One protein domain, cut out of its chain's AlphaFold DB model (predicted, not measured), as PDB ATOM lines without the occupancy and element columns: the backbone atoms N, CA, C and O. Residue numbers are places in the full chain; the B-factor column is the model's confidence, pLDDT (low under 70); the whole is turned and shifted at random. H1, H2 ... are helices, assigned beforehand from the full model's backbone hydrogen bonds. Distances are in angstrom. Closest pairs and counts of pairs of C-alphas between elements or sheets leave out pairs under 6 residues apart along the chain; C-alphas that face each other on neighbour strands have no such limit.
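AT A GLANCE: This is residues 3 to 61 and 76 to 102 of the 105 residues of the protein "Hypothetical protein" of Rotaria socialis (UniProt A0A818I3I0). One long helix, H1, sticks out as a free arm, and a drawn-out link leads from it to a small head at the other end of the model. In the head the chain folds back into a second long helix, H2, and two short helices, H3 and H4, sit at the end where H2 begins, far from the arm. The printed part has 86 residues with four named helices, in the order H1, H2, H3, H4, and no named strand; the class is all helix. The whole is extended, with a radius of gyration of the C-alphas of 23.0 A, and its C-alphas span 77 by 23 by 21 A, the arm making much of the length.

IN THESE COORDINATES: The longest helix, H1, is residues 3 to 23 and measures 30.8 A from C-alpha 3 at (142.096, 169.740, 305.766) to C-alpha 23 at (153.124, 162.617, 277.891). H2, residues 41 to 58, measures 25.7 A and begins with C-alpha 41 at (176.905, 172.341, 249.077). H3 is residues 77 to 84, 11.3 A long. H4 is residues 94 to 101, 10.4 A long, and ends with C-alpha 101 at (182.147, 159.416, 258.009).

HOW THE PARTS SIT: H1 is apart from H2, H3 and H4. Residues 3 to 27, of which 3 to 23 belong to H1, stand free. H2 and H3 are close but not clearly touching; their closest C-alphas, those of Arg 41 and Phe 81, are 6.3 A apart. Their lines are about perpendicular, at 85 degrees. H3 and H4 touch, with the C-alphas of Phe 84 and Phe 97 closest at 5.7 A. Their lines stand at 73 degrees, only just about perpendicular. H2 and H4 are apart. Residues 37 to 38 form a short antiparallel pairing with residues 92 to 93. In H1, H2 and H4 every O i to N i+4 pair is within hydrogen-bond range; in H3 it is 2 of 4.

THE WHOLE: The two C-alphas farthest apart, those of Gly 3 and Asn 87, are 77.4 A apart. Without the stretch that stands free, the body of 61 residues spans 36 by 22 by 19 A and has a radius of gyration of 12.1 A. The link from H1 to H2, residues 24 to 40, is long, and the link from H3 to H4 is short. Residues 62 to 75 are not printed, and C-alphas 61 and 76 are 25.1 A apart across this cut, which lies in the link from H2 to H3. The mean pLDDT of the printed part is 77.6; it is under 70 in residues 3 to 5, 21 to 29, 58 to 61, 76 to 78 and 102.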
ATOM      1  N   GLY A   3     140.831 169.652 306.523       58.00
ATOM      2  CA  GLY A   3     142.096 169.740 305.766       58.00
ATOM      3  C   GLY A   3     142.477 168.511 304.919       58.00
ATOM      4  O   GLY A   3     143.277 168.623 303.995       58.00
ATOM      5  N   SER A   4     141.892 167.337 305.185       64.19
ATOM      6  CA  SER A   4     142.275 166.079 304.512       64.19
ATOM      7  C   SER A   4     141.727 165.950 303.082       64.19
ATOM      8  O   SER A   4     142.360 165.345 302.228       64.19
ATOM      9  N   LYS A   5     140.574 166.555 302.775       65.12
ATOM     10  CA  LYS A   5     139.984 166.465 301.428       65.12
ATOM     11  C   LYS A   5     140.681 167.399 300.437       65.12
ATOM     12  O   LYS A   5     140.933 167.012 299.302       65.12
ATOM     13  N   PHE A   6     141.064 168.598 300.884       73.06
ATOM     14  CA  PHE A   6     141.801 169.561 300.058       73.06
ATOM     15  C   PHE A   6     143.206 169.079 299.708       73.06
ATOM     16  O   PHE A   6     143.657 169.308 298.588       73.06
ATOM     17  N   THR A   7     143.868 168.375 300.629       78.94
ATOM     18  CA  THR A   7     145.189 167.782 300.389       78.94
ATOM     19  C   THR A   7     145.127 166.659 299.360       78.94
ATOM     20  O   THR A   7     145.958 166.635 298.461       78.94
ATOM     21  N   ILE A   8     144.106 165.797 299.408       83.62
ATOM     22  CA  ILE A   8     143.901 164.748 298.394       83.62
ATOM     23  C   ILE A   8     143.619 165.360 297.015       83.62
ATOM     24  O   ILE A   8     144.204 164.931 296.026       83.62
ATOM     25  N   VAL A   9     142.773 166.393 296.939       86.06
ATOM     26  CA  VAL A   9     142.468 167.074 295.667       86.06
ATOM     27  C   VAL A   9     143.704 167.768 295.087       86.06
ATOM     28  O   VAL A   9     143.955 167.655 293.890       86.06
ATOM     29  N   HIS A  10     144.511 168.433 295.919       82.06
ATOM     30  CA  HIS A  10     145.768 169.045 295.472       82.06
ATOM     31  C   HIS A  10     146.777 167.993 295.013       82.06
ATOM     32  O   HIS A  10     147.411 168.173 293.977       82.06
ATOM     33  N   LEU A  11     146.894 166.879 295.739       85.81
ATOM     34  CA  LEU A  11     147.775 165.779 295.358       85.81
ATOM     35  C   LEU A  11     147.369 165.205 293.994       85.81
ATOM     36  O   LEU A  11     148.221 165.043 293.124       85.81
ATOM     37  N   LEU A  12     146.069 164.982 293.771       86.81
ATOM     38  CA  LEU A  12     145.548 164.501 292.491       86.81
ATOM     39  C   LEU A  12     145.829 165.487 291.348       86.81
ATOM     40  O   LEU A  12     146.325 165.071 290.301       86.81
ATOM     41  N   LEU A  13     145.611 166.788 291.560       87.25
ATOM     42  CA  LEU A  13     145.918 167.830 290.569       87.25
ATOM     43  C   LEU A  13     147.404 167.873 290.199       87.25
ATOM     44  O   LEU A  13     147.740 167.939 289.018       87.25
ATOM     45  N   VAL A  14     148.297 167.781 291.186       87.19
ATOM     46  CA  VAL A  14     149.748 167.762 290.946       87.19
ATOM     47  C   VAL A  14     150.153 166.497 290.185       87.19
ATOM     48  O   VAL A  14     150.902 166.586 289.215       87.19
ATOM     49  N   THR A  15     149.624 165.326 290.552       84.38
ATOM     50  CA  THR A  15     149.936 164.075 289.837       84.38
ATOM     51  C   THR A  15     149.426 164.064 288.395       84.38
ATOM     52  O   THR A  15     150.136 163.582 287.513       84.38
ATOM     53  N   ALA A  16     148.248 164.642 288.134       84.62
ATOM     54  CA  ALA A  16     147.700 164.788 286.787       84.62
ATOM     55  C   ALA A  16     148.543 165.746 285.931       84.62
ATOM     56  O   ALA A  16     148.823 165.449 284.771       84.62
ATOM     57  N   LEU A  17     149.013 166.854 286.515       83.94
ATOM     58  CA  LEU A  17     149.897 167.801 285.837       83.94
ATOM     59  C   LEU A  17     151.244 167.160 285.468       83.94
ATOM     60  O   LEU A  17     151.726 167.347 284.355       83.94
ATOM     61  N   ILE A  18     151.829 166.364 286.371       81.75
ATOM     62  CA  ILE A  18     153.082 165.640 286.106       81.75
ATOM     63  C   ILE A  18     152.900 164.627 284.967       81.75
ATOM     64  O   ILE A  18     153.731 164.588 284.064       81.75
ATOM     65  N   HIS A  19     151.805 163.858 284.956       78.06
ATOM     66  CA  HIS A  19     151.528 162.896 283.879       78.06
ATOM     67  C   HIS A  19     151.288 163.582 282.530       78.06
ATOM     68  O   HIS A  19     151.778 163.115 281.504       78.06
ATOM     69  N   PHE A  20     150.573 164.710 282.524       74.69
ATOM     70  CA  PHE A  20     150.346 165.498 281.313       74.69
ATOM     71  C   PHE A  20     151.657 166.060 280.746       74.69
ATOM     72  O   PHE A  20     151.912 165.974 279.544       74.69
ATOM     73  N   LEU A  21     152.532 166.570 281.619       69.19
ATOM     74  CA  LEU A  21     153.864 167.015 281.222       69.19
ATOM     75  C   LEU A  21     154.693 165.846 280.677       69.19
ATOM     76  O   LEU A  21     155.286 165.986 279.617       69.19
ATOM     77  N   GLN A  22     154.682 164.674 281.320       62.16
ATOM     78  CA  GLN A  22     155.429 163.500 280.847       62.16
ATOM     79  C   GLN A  22     154.967 162.996 279.475       62.16
ATOM     80  O   GLN A  22     155.811 162.648 278.651       62.16
ATOM     81  N   ALA A  23     153.662 163.017 279.193       60.38
ATOM     82  CA  ALA A  23     153.124 162.617 277.891       60.38
ATOM     83  C   ALA A  23     153.579 163.532 276.734       60.38
ATOM     84  O   ALA A  23     153.542 163.128 275.576       60.38
ATOM     85  N   SER A  24     154.040 164.749 277.043       56.12
ATOM     86  CA  SER A  24     154.444 165.756 276.054       56.12
ATOM     87  C   SER A  24     155.896 165.608 275.566       56.12
ATOM     88  O   SER A  24     156.276 166.271 274.605       56.12
ATOM     89  N   PHE A  25     156.725 164.774 276.213       54.62
ATOM     90  CA  PHE A  25     158.182 164.737 275.982       54.62
ATOM     91  C   PHE A  25     158.718 163.440 275.359       54.62
ATOM     92  O   PHE A  25     159.930 163.258 275.272       54.62
ATOM     93  N   THR A  26     157.855 162.524 274.924       57.31
ATOM     94  CA  THR A  26     158.282 161.150 274.600       57.31
ATOM     95  C   THR A  26     158.629 160.868 273.141       57.31
ATOM     96  O   THR A  26     159.083 159.765 272.842       57.31
ATOM     97  N   GLU A  27     158.470 161.820 272.225       64.31
ATOM     98  CA  GLU A  27     158.752 161.574 270.809       64.31
ATOM     99  C   GLU A  27     160.083 162.198 270.405       64.31
ATOM    100  O   GLU A  27     160.177 163.336 269.948       64.31
ATOM    101  N   VAL A  28     161.148 161.417 270.584       64.56
ATOM    102  CA  VAL A  28     162.422 161.696 269.924       64.56
ATOM    103  C   VAL A  28     162.156 161.727 268.411       64.56
ATOM    104  O   VAL A  28     161.650 160.732 267.881       64.56
ATOM    105  N   PRO A  29     162.462 162.829 267.699       69.12
ATOM    106  CA  PRO A  29     162.228 162.896 266.261       69.12
ATOM    107  C   PRO A  29     163.013 161.775 265.578       69.12
ATOM    108  O   PRO A  29     164.115 161.476 266.028       69.12
ATOM    109  N   PRO A  30     162.508 161.141 264.510       75.12
ATOM    110  CA  PRO A  30     163.250 160.091 263.825       75.12
ATOM    111  C   PRO A  30     164.574 160.635 263.262       75.12
ATOM    112  O   PRO A  30     164.652 161.815 262.896       75.12
ATOM    113  N   PRO A  31     165.618 159.792 263.151       78.00
ATOM    114  CA  PRO A  31     166.890 160.217 262.591       78.00
ATOM    115  C   PRO A  31     166.685 160.774 261.177       78.00
ATOM    116  O   PRO A  31     165.937 160.191 260.383       78.00
ATOM    117  N   PRO A  32     167.347 161.891 260.829       81.88
ATOM    118  CA  PRO A  32     167.195 162.490 259.515       81.88
ATOM    119  C   PRO A  32     167.629 161.496 258.436       81.88
ATOM    120  O   PRO A  32     168.770 161.021 258.415       81.88
ATOM    121  N   LYS A  33     166.707 161.188 257.516       82.19
ATOM    122  CA  LYS A  33     166.964 160.272 256.404       82.19
ATOM    123  C   LYS A  33     168.095 160.827 255.540       82.19
ATOM    124  O   LYS A  33     168.045 161.974 255.096       82.19
ATOM    125  N   ARG A  34     169.118 160.005 255.316       80.38
ATOM    126  CA  ARG A  34     170.238 160.351 254.441       80.38
ATOM    127  C   ARG A  34     169.773 160.321 252.979       80.38
ATOM    128  O   ARG A  34     169.175 159.316 252.585       80.38
ATOM    129  N   PRO A  35     170.022 161.375 252.188       82.69
ATOM    130  CA  PRO A  35     169.744 161.346 250.759       82.69
ATOM    131  C   PRO A  35     170.709 160.395 250.033       82.69
ATOM    132  O   PRO A  35     171.808 160.112 250.511       82.69
ATOM    133  N   GLU A  36     170.290 159.885 248.875       84.81
ATOM    134  CA  GLU A  36     171.108 158.983 248.047       84.81
ATOM    135  C   GLU A  36     172.316 159.696 247.424       84.81
ATOM    136  O   GLU A  36     173.370 159.088 247.221       84.81
ATOM    137  N   ARG A  37     172.168 160.999 247.162       82.94
ATOM    138  CA  ARG A  37     173.214 161.892 246.661       82.94
ATOM    139  C   ARG A  37     172.988 163.312 247.163       82.94
ATOM    140  O   ARG A  37     171.840 163.717 247.326       82.94
ATOM    141  N   PHE A  38     174.068 164.062 247.344       87.50
ATOM    142  CA  PHE A  38     174.027 165.508 247.540       87.50
ATOM    143  C   PHE A  38     174.421 166.191 246.232       87.50
ATOM    144  O   PHE A  38     175.501 165.930 245.704       87.50
ATOM    145  N   ASN A  39     173.545 167.052 245.713       86.00
ATOM    146  CA  ASN A  39     173.738 167.741 244.431       86.00
ATOM    147  C   ASN A  39     174.327 169.141 244.588       86.00
ATOM    148  O   ASN A  39     174.678 169.786 243.605       86.00
ATOM    149  N   SER A  40     174.381 169.644 245.820       85.12
ATOM    150  CA  SER A  40     174.930 170.958 246.109       85.12
ATOM    151  C   SER A  40     175.491 171.037 247.526       85.12
ATOM    152  O   SER A  40     175.165 170.236 248.413       85.12
ATOM    153  N   ARG A  41     176.319 172.059 247.758       81.81
ATOM    154  CA  ARG A  41     176.905 172.341 249.077       81.81
ATOM    155  C   ARG A  41     175.831 172.707 250.093       81.81
ATOM    156  O   ARG A  41     175.920 172.343 251.264       81.81
ATOM    157  N   GLU A  42     174.796 173.404 249.643       84.50
ATOM    158  CA  GLU A  42     173.654 173.811 250.453       84.50
ATOM    159  C   GLU A  42     172.856 172.594 250.927       84.50
ATOM    160  O   GLU A  42     172.386 172.583 252.066       84.50
ATOM    161  N   GLU A  43     172.725 171.560 250.090       84.12
ATOM    162  CA  GLU A  43     172.056 170.307 250.449       84.12
ATOM    163  C   GLU A  43     172.829 169.557 251.543       84.12
ATOM    164  O   GLU A  43     172.249 169.179 252.565       84.12
ATOM    165  N   LEU A  44     174.153 169.438 251.383       84.00
ATOM    166  CA  LEU A  44     175.033 168.851 252.395       84.00
ATOM    167  C   LEU A  44     174.952 169.622 253.720       84.00
ATOM    168  O   LEU A  44     174.767 169.020 254.779       84.00
ATOM    169  N   LYS A  45     175.030 170.957 253.674       83.38
ATOM    170  CA  LYS A  45     174.953 171.816 254.865       83.38
ATOM    171  C   LYS A  45     173.633 171.632 255.610       83.38
ATOM    172  O   LYS A  45     173.637 171.436 256.824       83.38
ATOM    173  N   LYS A  46     172.506 171.668 254.892       84.62
ATOM    174  CA  LYS A  46     171.174 171.463 255.480       84.62
ATOM    175  C   LYS A  46     171.058 170.089 256.134       84.62
ATOM    176  O   LYS A  46     170.469 169.974 257.206       84.62
ATOM    177  N   TYR A  47     171.616 169.051 255.514       86.44
ATOM    178  CA  TYR A  47     171.612 167.711 256.091       86.44
ATOM    179  C   TYR A  47     172.455 167.623 257.367       86.44
ATOM    180  O   TYR A  47     171.960 167.147 258.386       86.44
ATOM    181  N   LEU A  48     173.689 168.135 257.349       82.75
ATOM    182  CA  LEU A  48     174.562 168.151 258.527       82.75
ATOM    183  C   LEU A  48     173.948 168.945 259.687       82.75
ATOM    184  O   LEU A  48     174.049 168.522 260.837       82.75
ATOM    185  N   GLN A  49     173.257 170.048 259.390       83.19
ATOM    186  CA  GLN A  49     172.522 170.817 260.391       83.19
ATOM    187  C   GLN A  49     171.396 169.988 261.029       83.19
ATOM    188  O   GLN A  49     171.315 169.920 262.252       83.19
ATOM    189  N   LYS A  50     170.591 169.275 260.232       83.25
ATOM    190  CA  LYS A  50     169.545 168.378 260.756       83.25
ATOM    191  C   LYS A  50     170.117 167.240 261.602       83.25
ATOM    192  O   LYS A  50     169.539 166.883 262.624       83.25
ATOM    193  N   VAL A  51     171.249 166.665 261.192       83.00
ATOM    194  CA  VAL A  51     171.960 165.632 261.968       83.00
ATOM    195  C   VAL A  51     172.430 166.200 263.307       83.00
ATOM    196  O   VAL A  51     172.270 165.556 264.342       83.00
ATOM    197  N   HIS A  52     172.975 167.416 263.302       80.25
ATOM    198  CA  HIS A  52     173.388 168.103 264.517       80.25
ATOM    199  C   HIS A  52     172.206 168.362 265.464       80.25
ATOM    200  O   HIS A  52     172.291 168.006 266.636       80.25
ATOM    201  N   GLU A  53     171.101 168.909 264.951       80.31
ATOM    202  CA  GLU A  53     169.869 169.172 265.707       80.31
ATOM    203  C   GLU A  53     169.284 167.885 266.305       80.31
ATOM    204  O   GLU A  53     169.000 167.836 267.501       80.31
ATOM    205  N   TYR A  54     169.207 166.807 265.517       81.19
ATOM    206  CA  TYR A  54     168.799 165.485 266.001       81.19
ATOM    207  C   TYR A  54     169.677 165.023 267.174       81.19
ATOM    208  O   TYR A  54     169.166 164.649 268.226       81.19
ATOM    209  N   HIS A  55     171.004 165.117 267.052       73.56
ATOM    210  CA  HIS A  55     171.918 164.733 268.132       73.56
ATOM    211  C   HIS A  55     171.899 165.669 269.347       73.56
ATOM    212  O   HIS A  55     172.323 165.249 270.425       73.56
ATOM    213  N   MET A  56     171.429 166.911 269.214       76.00
ATOM    214  CA  MET A  56     171.183 167.771 270.373       76.00
ATOM    215  C   MET A  56     169.982 167.288 271.190       76.00
ATOM    216  O   MET A  56     170.023 167.368 272.413       76.00
ATOM    217  N   ILE A  57     168.954 166.749 270.526       70.62
ATOM    218  CA  ILE A  57     167.726 166.251 271.164       70.62
ATOM    219  C   ILE A  57     167.934 164.842 271.738       70.62
ATOM    220  O   ILE A  57     167.609 164.587 272.891       70.62
ATOM    221  N   VAL A  58     168.513 163.929 270.952       69.50
ATOM    222  CA  VAL A  58     168.727 162.517 271.342       69.50
ATOM    223  C   VAL A  58     169.918 162.365 272.300       69.50
ATOM    224  O   VAL A  58     170.093 161.336 272.948       69.50
ATOM    225  N   GLY A  59     170.761 163.396 272.389       60.69
ATOM    226  CA  GLY A  59     172.082 163.325 272.993       60.69
ATOM    227  C   GLY A  59     173.111 162.754 272.013       60.69
ATOM    228  O   GLY A  59     172.879 161.774 271.299       60.69
ATOM    229  N   ARG A  60     174.303 163.365 271.966       59.75
ATOM    230  CA  ARG A  60     175.445 162.760 271.269       59.75
ATOM    231  C   ARG A  60     175.844 161.502 272.030       59.75
ATOM    232  O   ARG A  60     176.183 161.596 273.211       59.75
ATOM    233  N   TRP A  61     175.894 160.357 271.350       49.12
ATOM    234  CA  TRP A  61     176.694 159.231 271.824       49.12
ATOM    235  C   TRP A  61     178.116 159.756 272.025       49.12
ATOM    236  O   TRP A  61     178.812 160.095 271.067       49.12
ATOM    237  N   SER A  76     187.038 175.039 256.220       64.00
ATOM    238  CA  SER A  76     186.102 175.988 255.628       64.00
ATOM    239  C   SER A  76     184.988 175.205 254.917       64.00
ATOM    240  O   SER A  76     185.188 174.071 254.474       64.00
ATOM    241  N   ASN A  77     183.793 175.785 254.764       57.62
ATOM    242  CA  ASN A  77     182.688 175.102 254.068       57.62
ATOM    243  C   ASN A  77     183.074 174.614 252.653       57.62
ATOM    244  O   ASN A  77     182.487 173.654 252.154       57.62
ATOM    245  N   ASN A  78     184.061 175.252 252.015       62.00
ATOM    246  CA  ASN A  78     184.592 174.817 250.724       62.00
ATOM    247  C   ASN A  78     185.441 173.546 250.828       62.00
ATOM    248  O   ASN A  78     185.429 172.735 249.902       62.00
ATOM    249  N   ASP A  79     186.136 173.351 251.942       74.44
ATOM    250  CA  ASP A  79     186.991 172.189 252.179       74.44
ATOM    251  C   ASP A  79     186.170 170.981 252.628       74.44
ATOM    252  O   ASP A  79     186.501 169.851 252.290       74.44
ATOM    253  N   LEU A  80     185.044 171.215 253.307       77.25
ATOM    254  CA  LEU A  80     184.113 170.168 253.723       77.25
ATOM    255  C   LEU A  80     183.466 169.447 252.539       77.25
ATOM    256  O   LEU A  80     183.418 168.221 252.529       77.25
ATOM    257  N   PHE A  81     182.996 170.177 251.524       80.50
ATOM    258  CA  PHE A  81     182.414 169.529 250.346       80.50
ATOM    259  C   PHE A  81     183.472 168.733 249.571       80.50
ATOM    260  O   PHE A  81     183.248 167.567 249.269       80.50
ATOM    261  N   LYS A  82     184.663 169.313 249.362       83.00
ATOM    262  CA  LYS A  82     185.816 168.628 248.744       83.00
ATOM    263  C   LYS A  82     186.316 167.429 249.551       83.00
ATOM    264  O   LYS A  82     186.872 166.491 248.999       83.00
ATOM    265  N   PHE A  83     186.161 167.459 250.871       82.88
ATOM    266  CA  PHE A  83     186.519 166.334 251.725       82.88
ATOM    267  C   PHE A  83     185.618 165.124 251.460       82.88
ATOM    268  O   PHE A  83     186.092 163.991 251.537       82.88
ATOM    269  N   PHE A  84     184.339 165.352 251.158       83.50
ATOM    270  CA  PHE A  84     183.371 164.295 250.874       83.50
ATOM    271  C   PHE A  84     183.307 163.892 249.398       83.50
ATOM    272  O   PHE A  84     183.045 162.726 249.136       83.50
ATOM    273  N   ASP A  85     183.552 164.814 248.471       86.00
ATOM    274  CA  ASP A  85     183.598 164.578 247.023       86.00
ATOM    275  C   ASP A  85     184.966 163.973 246.644       86.00
ATOM    276  O   ASP A  85     185.968 164.680 246.520       86.00
ATOM    277  N   ILE A  86     185.048 162.637 246.575       86.06
ATOM    278  CA  ILE A  86     186.327 161.917 246.423       86.06
ATOM    279  C   ILE A  86     186.760 161.898 244.959       86.06
ATOM    280  O   ILE A  86     187.956 161.972 244.668       86.06
ATOM    281  N   ASN A  87     185.802 161.751 244.049       89.06
ATOM    282  CA  ASN A  87     186.047 161.701 242.610       89.06
ATOM    283  C   ASN A  87     186.064 163.096 241.949       89.06
ATOM    284  O   ASN A  87     186.405 163.186 240.770       89.06
ATOM    285  N   ASN A  88     185.775 164.159 242.708       87.00
ATOM    286  CA  ASN A  88     185.721 165.548 242.257       87.00
ATOM    287  C   ASN A  88     184.726 165.747 241.102       87.00
ATOM    288  O   ASN A  88     184.996 166.499 240.162       87.00
ATOM    289  N   ASP A  89     183.586 165.051 241.156       88.94
ATOM    290  CA  ASP A  89     182.508 165.177 240.170       88.94
ATOM    291  C   ASP A  89     181.498 166.286 240.520       88.94
ATOM    292  O   ASP A  89     180.548 166.517 239.771       88.94
ATOM    293  N   HIS A  90     181.747 167.029 241.607       84.25
ATOM    294  CA  HIS A  90     180.873 168.058 242.174       84.25
ATOM    295  C   HIS A  90     179.565 167.526 242.773       84.25
ATOM    296  O   HIS A  90     178.698 168.319 243.159       84.25
ATOM    297  N   PHE A  91     179.453 166.211 242.937       85.56
ATOM    298  CA  PHE A  91     178.410 165.526 243.680       85.56
ATOM    299  C   PHE A  91     179.038 164.744 244.836       85.56
ATOM    300  O   PHE A  91     180.230 164.482 244.890       85.56
ATOM    301  N   ILE A  92     178.219 164.402 245.827       86.31
ATOM    302  CA  ILE A  92     178.641 163.474 246.879       86.31
ATOM    303  C   ILE A  92     177.655 162.327 246.879       86.31
ATOM    304  O   ILE A  92     176.491 162.479 247.269       86.31
ATOM    305  N   SER A  93     178.119 161.163 246.448       87.94
ATOM    306  CA  SER A  93     177.347 159.934 246.541       87.94
ATOM    307  C   SER A  93     177.260 159.450 247.991       87.94
ATOM    308  O   SER A  93     178.132 159.699 248.829       87.94
ATOM    309  N   ASN A  94     176.222 158.673 248.303       83.00
ATOM    310  CA  ASN A  94     176.097 158.031 249.613       83.00
ATOM    311  C   ASN A  94     177.335 157.180 249.974       83.00
ATOM    312  O   ASN A  94     177.742 157.132 251.134       83.00
ATOM    313  N   LYS A  95     177.965 156.534 248.984       85.50
ATOM    314  CA  LYS A  95     179.166 155.718 249.201       85.50
ATOM    315  C   LYS A  95     180.332 156.566 249.710       85.50
ATOM    316  O   LYS A  95     180.958 156.193 250.700       85.50
ATOM    317  N   GLU A  96     180.588 157.703 249.075       84.62
ATOM    318  CA  GLU A  96     181.668 158.613 249.465       84.62
ATOM    319  C   GLU A  96     181.410 159.244 250.832       84.62
ATOM    320  O   GLU A  96     182.294 159.269 251.694       84.62
ATOM    321  N   PHE A  97     180.161 159.656 251.069       84.81
ATOM    322  CA  PHE A  97     179.737 160.187 252.357       84.81
ATOM    323  C   PHE A  97     180.003 159.188 253.495       84.81
ATOM    324  O   PHE A  97     180.640 159.525 254.495       84.81
ATOM    325  N   VAL A  98     179.574 157.930 253.337       82.00
ATOM    326  CA  VAL A  98     179.783 156.872 254.343       82.00
ATOM    327  C   VAL A  98     181.264 156.552 254.528       82.00
ATOM    328  O   VAL A  98     181.721 156.415 255.665       82.00
ATOM    329  N   GLN A  99     182.019 156.469 253.430       82.69
ATOM    330  CA  GLN A  99     183.450 156.172 253.455       82.69
ATOM    331  C   GLN A  99     184.225 157.185 254.309       82.69
ATOM    332  O   GLN A  99     185.107 156.801 255.080       82.69
ATOM    333  N   ARG A 100     183.873 158.469 254.210       78.69
ATOM    334  CA  ARG A 100     184.508 159.550 254.976       78.69
ATOM    335  C   ARG A 100     184.001 159.660 256.410       78.69
ATOM    336  O   ARG A 100     184.791 159.972 257.296       78.69
ATOM    337  N   MET A 101     182.729 159.350 256.663       74.56
ATOM    338  CA  MET A 101     182.147 159.416 258.009       74.56
ATOM    339  C   MET A 101     182.654 158.324 258.965       74.56
ATOM    340  O   MET A 101     182.373 158.424 260.156       74.56
ATOM    341  N   ARG A 102     183.381 157.295 258.483       63.09
ATOM    342  CA  ARG A 102     183.905 156.173 259.296       63.09
ATOM    343  C   ARG A 102     182.911 155.713 260.377       63.09
ATOM    344  O   ARG A 102     183.281 155.490 261.528       63.09
TER     345      ARG A 102